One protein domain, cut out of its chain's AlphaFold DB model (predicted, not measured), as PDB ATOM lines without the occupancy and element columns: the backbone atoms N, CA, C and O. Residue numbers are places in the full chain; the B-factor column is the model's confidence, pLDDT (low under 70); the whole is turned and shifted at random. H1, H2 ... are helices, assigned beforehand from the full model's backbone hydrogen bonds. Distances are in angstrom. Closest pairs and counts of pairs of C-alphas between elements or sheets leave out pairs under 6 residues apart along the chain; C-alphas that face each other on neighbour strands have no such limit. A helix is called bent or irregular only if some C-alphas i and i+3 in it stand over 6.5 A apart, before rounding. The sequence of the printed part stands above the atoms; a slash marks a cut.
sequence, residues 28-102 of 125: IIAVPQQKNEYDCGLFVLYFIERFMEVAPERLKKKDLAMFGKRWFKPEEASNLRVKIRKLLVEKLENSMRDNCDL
ATOM      1  N   ILE A  28     350.054 227.410 220.283       92.00
ATOM      2  CA  ILE A  28     349.857 228.857 220.196       92.00
ATOM      3  C   ILE A  28     348.766 229.128 219.162       92.00
ATOM      4  O   ILE A  28     348.882 228.720 218.005       92.00
ATOM      5  N   ILE A  29     347.718 229.836 219.575       93.56
ATOM      6  CA  ILE A  29     346.611 230.238 218.707       93.56
ATOM      7  C   ILE A  29     346.735 231.734 218.435       93.56
ATOM      8  O   ILE A  29     346.730 232.552 219.351       93.56
ATOM      9  N   ALA A  30     346.839 232.104 217.159       95.88
ATOM     10  CA  ALA A  30     346.889 233.503 216.755       95.88
ATOM     11  C   ALA A  30     345.485 234.124 216.815       95.88
ATOM     12  O   ALA A  30     344.677 233.928 215.909       95.88
ATOM     13  N   VAL A  31     345.216 234.888 217.869       96.81
ATOM     14  CA  VAL A  31     343.951 235.607 218.117       96.81
ATOM     15  C   VAL A  31     344.090 237.103 217.791       96.81
ATOM     16  O   VAL A  31     345.224 237.559 217.596       96.81
ATOM     17  N   PRO A  32     342.992 237.884 217.703       97.56
ATOM     18  CA  PRO A  32     343.081 239.328 217.515       97.56
ATOM     19  C   PRO A  32     343.945 239.947 218.616       97.56
ATOM     20  O   PRO A  32     343.810 239.604 219.788       97.56
ATOM     21  N   GLN A  33     344.859 240.827 218.220       96.19
ATOM     22  CA  GLN A  33     345.797 241.487 219.122       96.19
ATOM     23  C   GLN A  33     345.441 242.964 219.244       96.19
ATOM     24  O   GLN A  33     344.960 243.580 218.287       96.19
ATOM     25  N   GLN A  34     345.725 243.533 220.408       96.31
ATOM     26  CA  GLN A  34     345.700 244.975 220.592       96.31
ATOM     27  C   GLN A  34     346.737 245.663 219.699       96.31
ATOM     28  O   GLN A  34     347.765 245.081 219.352       96.31
ATOM     29  N   LYS A  35     346.479 246.926 219.356       95.62
ATOM     30  CA  LYS A  35     347.436 247.784 218.635       95.62
ATOM     31  C   LYS A  35     348.088 248.844 219.524       95.62
ATOM     32  O   LYS A  35     348.999 249.525 219.075       95.62
ATOM     33  N   ASN A  36     347.587 249.011 220.744       96.19
ATOM     34  CA  ASN A  36     348.103 249.948 221.733       96.19
ATOM     35  C   ASN A  36     348.857 249.200 222.845       96.19
ATOM     36  O   ASN A  36     348.917 247.970 222.844       96.19
ATOM     37  N   GLU A  37     349.428 249.946 223.786       96.88
ATOM     38  CA  GLU A  37     350.290 249.409 224.847       96.88
ATOM     39  C   GLU A  37     349.546 249.105 226.160       96.88
ATOM     40  O   GLU A  37     350.148 248.585 227.094       96.88
ATOM     41  N   TYR A  38     348.244 249.399 226.252       96.38
ATOM     42  CA  TYR A  38     347.521 249.469 227.531       96.38
ATOM     43  C   TYR A  38     346.259 248.595 227.618       96.38
ATOM     44  O   TYR A  38     345.669 248.487 228.693       96.38
ATOM     45  N   ASP A  39     345.849 247.929 226.538       97.81
ATOM     46  CA  ASP A  39     344.630 247.107 226.501       97.81
ATOM     47  C   ASP A  39     344.854 245.616 226.774       97.81
ATOM     48  O   ASP A  39     343.915 244.830 226.663       97.81
ATOM     49  N   CYS A  40     346.060 245.188 227.162       96.94
ATOM     50  CA  CYS A  40     346.394 243.763 227.168       96.94
ATOM     51  C   CYS A  40     345.503 243.007 228.158       96.94
ATOM     52  O   CYS A  40     344.982 241.940 227.835       96.94
ATOM     53  N   GLY A  41     345.238 243.617 229.316       97.56
ATOM     54  CA  GLY A  41     344.287 243.106 230.297       97.56
ATOM     55  C   GLY A  41     342.849 243.063 229.774       97.56
ATOM     56  O   GLY A  41     342.151 242.084 230.020       97.56
ATOM     57  N   LEU A  42     342.411 244.061 228.998       98.25
ATOM     58  CA  LEU A  42     341.074 244.055 228.390       98.25
ATOM     59  C   LEU A  42     340.930 242.922 227.372       98.25
ATOM     60  O   LEU A  42     339.915 242.237 227.364       98.25
ATOM     61  N   PHE A  43     341.957 242.677 226.557       98.25
ATOM     62  CA  PHE A  43     341.960 241.562 225.612       98.25
ATOM     63  C   PHE A  43     341.910 240.218 226.337       98.25
ATOM     64  O   PHE A  43     341.131 239.360 225.936       98.25
ATOM     65  N   VAL A  44     342.657 240.051 227.433       97.75
ATOM     66  CA  VAL A  44     342.584 238.840 228.269       97.75
ATOM     67  C   VAL A  44     341.175 238.624 228.820       97.75
ATOM     68  O   VAL A  44     340.639 237.524 228.691       97.75
ATOM     69  N   LEU A  45     340.546 239.661 229.381       98.38
ATOM     70  CA  LEU A  45     339.172 239.569 229.884       98.38
ATOM     71  C   LEU A  45     338.184 239.209 228.769       98.38
ATOM     72  O   LEU A  45     337.336 238.338 228.951       98.38
ATOM     73  N   TYR A  46     338.337 239.824 227.597       98.12
ATOM     74  CA  TYR A  46     337.485 239.548 226.447       98.12
ATOM     75  C   TYR A  46     337.688 238.126 225.902       98.12
ATOM     76  O   TYR A  46     336.717 237.469 225.535       98.12
ATOM     77  N   PHE A  47     338.920 237.600 225.896       97.81
ATOM     78  CA  PHE A  47     339.176 236.201 225.538       97.81
ATOM     79  C   PHE A  47     338.413 235.247 226.453       97.81
ATOM     80  O   PHE A  47     337.831 234.287 225.959       97.81
ATOM     81  N   ILE A  48     338.396 235.513 227.763       97.81
ATOM     82  CA  ILE A  48     337.689 234.685 228.747       97.81
ATOM     83  C   ILE A  48     336.176 234.756 228.519       97.81
ATOM     84  O   ILE A  48     335.540 233.710 228.411       97.81
ATOM     85  N   GLU A  49     335.609 235.963 228.391       97.25
ATOM     86  CA  GLU A  49     334.175 236.171 228.124       97.25
ATOM     87  C   GLU A  49     333.741 235.406 226.865       97.25
ATOM     88  O   GLU A  49     332.866 234.543 226.919       97.25
ATOM     89  N   ARG A  50     334.441 235.617 225.745       96.94
ATOM     90  CA  ARG A  50     334.125 234.956 224.473       96.94
ATOM     91  C   ARG A  50     334.350 233.456 224.514       96.94
ATOM     92  O   ARG A  50     333.573 232.719 223.914       96.94
ATOM     93  N   PHE A  51     335.397 232.992 225.192       96.50
ATOM     94  CA  PHE A  51     335.651 231.565 225.348       96.50
ATOM     95  C   PHE A  51     334.493 230.886 226.080       96.50
ATOM     96  O   PHE A  51     334.006 229.873 225.594       96.50
ATOM     97  N   MET A  52     334.000 231.459 227.180       96.31
ATOM     98  CA  MET A  52     332.852 230.901 227.908       96.31
ATOM     99  C   MET A  52     331.568 230.877 227.069       96.31
ATOM    100  O   MET A  52     330.762 229.967 227.219       96.31
ATOM    101  N   GLU A  53     331.380 231.854 226.180       95.56
ATOM    102  CA  GLU A  53     330.190 231.937 225.325       95.56
ATOM    103  C   GLU A  53     330.200 230.953 224.148       95.56
ATOM    104  O   GLU A  53     329.139 230.484 223.741       95.56
ATOM    105  N   VAL A  54     331.366 230.685 223.547       94.31
ATOM    106  CA  VAL A  54     331.439 229.943 222.269       94.31
ATOM    107  C   VAL A  54     332.147 228.605 222.353       94.31
ATOM    108  O   VAL A  54     332.026 227.809 221.419       94.31
ATOM    109  N   ALA A  55     332.933 228.358 223.403       95.25
ATOM    110  CA  ALA A  55     333.633 227.092 223.521       95.25
ATOM    111  C   ALA A  55     332.612 225.960 223.705       95.25
ATOM    112  O   ALA A  55     331.657 226.095 224.475       95.25
ATOM    113  N   PRO A  56     332.801 224.820 223.025       95.06
ATOM    114  CA  PRO A  56     331.985 223.648 223.289       95.06
ATOM    115  C   PRO A  56     332.232 223.155 224.719       95.06
ATOM    116  O   PRO A  56     333.342 223.274 225.238       95.06
ATOM    117  N   GLU A  57     331.233 222.493 225.307       94.81
ATOM    118  CA  GLU A  57     331.325 221.891 226.648       94.81
ATOM    119  C   GLU A  57     332.578 221.008 226.806       94.81
ATOM    120  O   GLU A  57     333.227 220.991 227.850       94.81
ATOM    121  N   ARG A  58     332.969 220.315 225.727       95.00
ATOM    122  CA  ARG A  58     334.221 219.559 225.651       95.00
ATOM    123  C   ARG A  58     335.070 220.000 224.467       95.00
ATOM    124  O   ARG A  58     334.913 219.476 223.364       95.00
ATOM    125  N   LEU A  59     336.029 220.881 224.730       92.62
ATOM    126  CA  LEU A  59     336.998 221.348 223.742       92.62
ATOM    127  C   LEU A  59     337.924 220.219 223.256       92.62
ATOM    128  O   LEU A  59     338.579 219.536 224.048       92.62
ATOM    129  N   LYS A  60     337.998 220.024 221.937       91.94
ATOM    130  CA  LYS A  60     338.919 219.097 221.261       91.94
ATOM    131  C   LYS A  60     339.854 219.874 220.333       91.94
ATOM    132  O   LYS A  60     339.561 220.985 219.909       91.94
ATOM    133  N   LYS A  61     340.967 219.251 219.927       90.62
ATOM    134  CA  LYS A  61     341.972 219.880 219.043       90.62
ATOM    135  C   LYS A  61     341.390 220.436 217.738       90.62
ATOM    136  O   LYS A  61     341.798 221.498 217.289       90.62
ATOM    137  N   LYS A  62     340.425 219.730 217.141       90.81
ATOM    138  CA  LYS A  62     339.753 220.167 215.904       90.81
ATOM    139  C   LYS A  62     338.924 221.444 216.089       90.81
ATOM    140  O   LYS A  62     338.726 222.171 215.125       90.81
ATOM    141  N   ASP A  63     338.469 221.711 217.312       93.00
ATOM    142  CA  ASP A  63     337.616 222.857 217.622       93.00
ATOM    143  C   ASP A  63     338.453 224.142 217.742       93.00
ATOM    144  O   ASP A  63     337.934 225.231 217.548       93.00
ATOM    145  N   LEU A  64     339.773 224.037 217.954       92.44
ATOM    146  CA  LEU A  64     340.668 225.192 218.111       92.44
ATOM    147  C   LEU A  64     340.695 226.121 216.892       92.44
ATOM    148  O   LEU A  64     341.002 227.299 217.041       92.44
ATOM    149  N   ALA A  65     340.338 225.621 215.705       91.62
ATOM    150  CA  ALA A  65     340.220 226.425 214.489       91.62
ATOM    151  C   ALA A  65     339.094 227.475 214.553       91.62
ATOM    152  O   ALA A  65     339.086 228.404 213.745       91.62
ATOM    153  N   MET A  66     338.153 227.347 215.500       92.31
ATOM    154  CA  MET A  66     337.122 228.361 215.746       92.31
ATOM    155  C   MET A  66     337.701 229.637 216.369       92.31
ATOM    156  O   MET A  66     337.142 230.722 216.212       92.31
ATOM    157  N   PHE A  67     338.844 229.511 217.045       93.88
ATOM    158  CA  PHE A  67     339.622 230.622 217.559       93.88
ATOM    159  C   PHE A  67     340.651 231.032 216.502       93.88
ATOM    160  O   PHE A  67     341.324 230.201 215.894       93.88
ATOM    161  N   GLY A  68     340.797 232.329 216.253       93.31
ATOM    162  CA  GLY A  68     341.740 232.797 215.242       93.31
ATOM    163  C   GLY A  68     341.740 234.305 215.074       93.31
ATOM    164  O   GLY A  68     341.011 235.022 215.749       93.31
ATOM    165  N   LYS A  69     342.513 234.813 214.112       95.00
ATOM    166  CA  LYS A  69     342.693 236.260 213.876       95.00
ATOM    167  C   LYS A  69     341.399 237.038 213.593       95.00
ATOM    168  O   LYS A  69     341.413 238.260 213.649       95.00
ATOM    169  N   ARG A  70     340.309 236.344 213.253       94.50
ATOM    170  CA  ARG A  70     338.974 236.911 212.998       94.50
ATOM    171  C   ARG A  70     337.947 236.537 214.070       94.50
ATOM    172  O   ARG A  70     336.756 236.629 213.814       94.50
ATOM    173  N   TRP A  71     338.398 236.072 215.235       96.12
ATOM    174  CA  TRP A  71     337.510 235.640 216.318       96.12
ATOM    175  C   TRP A  71     336.596 236.774 216.803       96.12
ATOM    176  O   TRP A  71     335.444 236.532 217.153       96.12
ATOM    177  N   PHE A  72     337.099 238.006 216.766       96.50
ATOM    178  CA  PHE A  72     336.367 239.239 217.040       96.50
ATOM    179  C   PHE A  72     337.139 240.439 216.474       96.50
ATOM    180  O   PHE A  72     338.298 240.303 216.056       96.50
ATOM    181  N   LYS A  73     336.514 241.616 216.452       97.06
ATOM    182  CA  LYS A  73     337.163 242.877 216.086       97.06
ATOM    183  C   LYS A  73     337.885 243.481 217.300       97.06
ATOM    184  O   LYS A  73     337.273 243.565 218.362       97.06
ATOM    185  N   PRO A  74     339.143 243.944 217.182       96.94
ATOM    186  CA  PRO A  74     339.901 244.531 218.297       96.94
ATOM    187  C   PRO A  74     339.143 245.605 219.094       96.94
ATOM    188  O   PRO A  74     339.296 245.701 220.310       96.94
ATOM    189  N   GLU A  75     338.289 246.377 218.424       96.88
ATOM    190  CA  GLU A  75     337.474 247.428 219.028       96.88
ATOM    191  C   GLU A  75     336.456 246.876 220.037       96.88
ATOM    192  O   GLU A  75     336.150 247.547 221.019       96.88
ATOM    193  N   GLU A  76     335.963 245.649 219.847       97.50
ATOM    194  CA  GLU A  76     335.050 244.990 220.789       97.50
ATOM    195  C   GLU A  76     335.729 244.757 222.143       97.50
ATOM    196  O   GLU A  76     335.156 245.087 223.183       97.50
ATOM    197  N   ALA A  77     336.980 244.287 222.131       97.88
ATOM    198  CA  ALA A  77     337.772 244.111 223.345       97.88
ATOM    199  C   ALA A  77     338.142 245.461 223.979       97.88
ATOM    200  O   ALA A  77     337.969 245.646 225.183       97.88
ATOM    201  N   SER A  78     338.581 246.449 223.190       97.56
ATOM    202  CA  SER A  78     338.882 247.792 223.713       97.56
ATOM    203  C   SER A  78     337.652 248.485 224.325       97.56
ATOM    204  O   SER A  78     337.785 249.232 225.300       97.56
ATOM    205  N   ASN A  79     336.446 248.217 223.810       97.50
ATOM    206  CA  ASN A  79     335.190 248.751 224.348       97.50
ATOM    207  C   ASN A  79     334.841 248.203 225.739       97.50
ATOM    208  O   ASN A  79     334.059 248.839 226.458       97.50
ATOM    209  N   LEU A  80     335.469 247.104 226.182       97.75
ATOM    210  CA  LEU A  80     335.343 246.650 227.567       97.75
ATOM    211  C   LEU A  80     335.742 247.727 228.570       97.75
ATOM    212  O   LEU A  80     335.174 247.756 229.656       97.75
ATOM    213  N   ARG A  81     336.635 248.662 228.220       97.50
ATOM    214  CA  ARG A  81     336.992 249.780 229.107       97.50
ATOM    215  C   ARG A  81     335.764 250.565 229.560       97.50
ATOM    216  O   ARG A  81     335.625 250.883 230.739       97.50
ATOM    217  N   VAL A  82     334.871 250.867 228.618       97.94
ATOM    218  CA  VAL A  82     333.648 251.633 228.884       97.94
ATOM    219  C   VAL A  82     332.671 250.785 229.696       97.94
ATOM    220  O   VAL A  82     332.134 251.268 230.693       97.94
ATOM    221  N   LYS A  83     332.497 249.509 229.323       97.81
ATOM    222  CA  LYS A  83     331.626 248.554 230.031       97.81
ATOM    223  C   LYS A  83     332.064 248.371 231.488       97.81
ATOM    224  O   LYS A  83     331.250 248.541 232.388       97.81
ATOM    225  N   ILE A  84     333.348 248.101 231.723       98.00
ATOM    226  CA  ILE A  84     333.931 247.912 233.058       98.00
ATOM    227  C   ILE A  84     333.778 249.183 233.889       98.00
ATOM    228  O   ILE A  84     333.289 249.112 235.011       98.00
ATOM    229  N   ARG A  85     334.125 250.357 233.344       98.31
ATOM    230  CA  ARG A  85     333.968 251.626 234.069       98.31
ATOM    231  C   ARG A  85     332.518 251.855 234.495       98.31
ATOM    232  O   ARG A  85     332.286 252.213 235.643       98.31
ATOM    233  N   LYS A  86     331.559 251.628 233.591       98.44
ATOM    234  CA  LYS A  86     330.130 251.767 233.893       98.44
ATOM    235  C   LYS A  86     329.707 250.828 235.026       98.44
ATOM    236  O   LYS A  86     329.092 251.287 235.979       98.44
ATOM    237  N   LEU A  87     330.084 249.551 234.942       98.25
ATOM    238  CA  LEU A  87     329.763 248.552 235.965       98.25
ATOM    239  C   LEU A  87     330.363 248.907 237.329       98.25
ATOM    240  O   LEU A  87     329.697 248.745 238.345       98.25
ATOM    241  N   LEU A  88     331.604 249.396 237.362       98.19
ATOM    242  CA  LEU A  88     332.263 249.792 238.608       98.19
ATOM    243  C   LEU A  88     331.555 250.972 239.278       98.19
ATOM    244  O   LEU A  88     331.310 250.918 240.479       98.19
ATOM    245  N   VAL A  89     331.208 252.008 238.508       98.19
ATOM    246  CA  VAL A  89     330.466 253.174 239.019       98.19
ATOM    247  C   VAL A  89     329.110 252.741 239.566       98.19
ATOM    248  O   VAL A  89     328.799 253.033 240.715       98.19
ATOM    249  N   GLU A  90     328.351 251.963 238.791       97.94
ATOM    250  CA  GLU A  90     327.041 251.458 239.206       97.94
ATOM    251  C   GLU A  90     327.133 250.633 240.498       97.94
ATOM    252  O   GLU A  90     326.366 250.842 241.435       97.94
ATOM    253  N   LYS A  91     328.097 249.711 240.592       97.62
ATOM    254  CA  LYS A  91     328.269 248.880 241.791       97.62
ATOM    255  C   LYS A  91     328.670 249.693 243.017       97.62
ATOM    256  O   LYS A  91     328.178 249.396 244.104       97.62
ATOM    257  N   LEU A  92     329.520 250.706 242.852       97.06
ATOM    258  CA  LEU A  92     329.921 251.582 243.947       97.06
ATOM    259  C   LEU A  92     328.742 252.424 244.448       97.06
ATOM    260  O   LEU A  92     328.482 252.455 245.647       97.06
ATOM    261  N   GLU A  93     327.997 253.056 243.540       96.19
ATOM    262  CA  GLU A  93     326.820 253.859 243.888       96.19
ATOM    263  C   GLU A  93     325.745 253.023 244.586       96.19
ATOM    264  O   GLU A  93     325.180 253.460 245.587       96.19
ATOM    265  N   ASN A  94     325.483 251.806 244.097       94.69
ATOM    266  CA  ASN A  94     324.532 250.895 244.730       94.69
ATOM    267  C   ASN A  94     324.976 250.545 246.157       94.69
ATOM    268  O   ASN A  94     324.183 250.667 247.082       94.69
ATOM    269  N   SER A  95     326.257 250.214 246.353       95.06
ATOM    270  CA  SER A  95     326.792 249.903 247.683       95.06
ATOM    271  C   SER A  95     326.690 251.077 248.660       95.06
ATOM    272  O   SER A  95     326.511 250.855 249.854       95.06
ATOM    273  N   MET A  96     326.819 252.320 248.187       91.69
ATOM    274  CA  MET A  96     326.656 253.501 249.039       91.69
ATOM    275  C   MET A  96     325.200 253.711 249.461       91.69
ATOM    276  O   MET A  96     324.963 254.125 250.593       91.69
ATOM    277  N   ARG A  97     324.237 253.410 248.579       89.88
ATOM    278  CA  ARG A  97     322.807 253.465 248.913       89.88
ATOM    279  C   ARG A  97     322.415 252.374 249.908       89.88
ATOM    280  O   ARG A  97     321.760 252.662 250.900       89.88
ATOM    281  N   ASP A  98     322.910 251.157 249.716       84.19
ATOM    282  CA  ASP A  98     322.622 250.055 250.640       84.19
ATOM    283  C   ASP A  98     323.138 250.359 252.067       84.19
ATOM    284  O   ASP A  98     322.527 249.956 253.053       84.19
ATOM    285  N   ASN A  99     324.225 251.131 252.198       74.25
ATOM    286  CA  ASN A  99     324.756 251.560 253.496       74.25
ATOM    287  C   ASN A  99     323.935 252.675 254.174       74.25
ATOM    288  O   ASN A  99     323.905 252.728 255.402       74.25
ATOM    289  N   CYS A 100     323.268 253.567 253.428       64.31
ATOM    290  CA  CYS A 100     322.446 254.617 254.048       64.31
ATOM    291  C   CYS A 100     321.097 254.094 254.567       64.31
ATOM    292  O   CYS A 100     320.553 254.651 255.522       64.31
ATOM    293  N   ASP A 101     320.602 252.984 254.018       59.19
ATOM    294  CA  ASP A 101     319.369 252.340 254.489       59.19
ATOM    295  C   ASP A 101     319.546 251.618 255.845       59.19
ATOM    296  O   ASP A 101     318.570 251.423 256.569       59.19
ATOM    297  N   LEU A 102     320.782 251.287 256.247       58.47
ATOM    298  CA  LEU A 102     321.096 250.698 257.562       58.47
ATOM    299  C   LEU A 102     321.333 251.739 258.672       58.47
ATOM    300  O   LEU A 102     321.003 251.480 259.829       58.47
TER     301      LEU A 102
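What this domain is: This is residues 28 to 102 of the 125 residues of the protein "ULP_PROTEASE domain-containing protein" of Phaseolus angularis (UniProt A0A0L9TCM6). One long helix, H4, sticks out as an arm from a small body, and residues 85 to 102 of it stand free. In the body, H1 makes one side, the short helix H2 lies away from it on the other, and the short H3 lies near the beginning of H1, at the root of the arm; the unnamed residues 28 to 32 run beside the link from H2 to H3. The printed part has 75 residues with four named helices, in the order H1, H2, H3, H4, and no named strand; the class is all helix. The whole is only just loose, close to extended, with a radius of gyration of the C-alphas of 16.8 A, and its outline is flat, spanning 55 by 32 by 16 A.

How they stand to each other: The longest helix is H4, residues 80 to 102. It only just touches H1, residues 40 to 54, with 3 pairs of C-alphas within 8 A. The closest are the C-alphas of Leu 42 and Leu 80, 6.3 A apart, and their lines are about perpendicular at 86 degrees. H4 touches H1 with residues 80 to 81 alone, and H1 touches H4 with residues 42 to 46 alone. H3, residues 74 to 78, meets H4 only through their link, which is tight, with 1 residue between them. H3 touches residues 42 to 46 of H1 alone, and the closest C-alphas are those of Phe 43 and Ala 77, 5.4 A apart. H2, residues 61 to 66, touches no helix, and it is apart from H1, H3 and H4. In H1 and H3 every O i to N i+4 pair is within hydrogen-bond range; in H4 it is 18 of 19, and in H2 0 of 2, where 2 of 3 O i to N i+3 pairs are within range.

Where its parts are: H4 measures 33.5 A from first to last C-alpha, from Leu 80 at (335.343, 246.650, 227.567) to Leu 102 at (321.096, 250.698, 257.562). H1 begins at C-alpha 40, (346.394, 243.763, 227.168), and measures 20.9 A. H3, from Pro 74 to Ser 78, measures 6.4 A. H2, from Lys 61 to Met 66, measures 10.3 A; it is neither bent nor irregular, but only just: C-alphas 62 and 65 are 6.4 A apart.

The domain as a whole: The two C-alphas farthest apart are those of Lys 62 and Leu 102, 54.9 A. Residues 56 to 62 also stand free. The body without the free stretches spans 31 by 20 by 15 A. The links H1 to H2 and H2 to H3 are short, with 6 and 7 residues. The printed part has no cut. Its mean pLDDT is 94.1, and residues 100 to 102 are under 70.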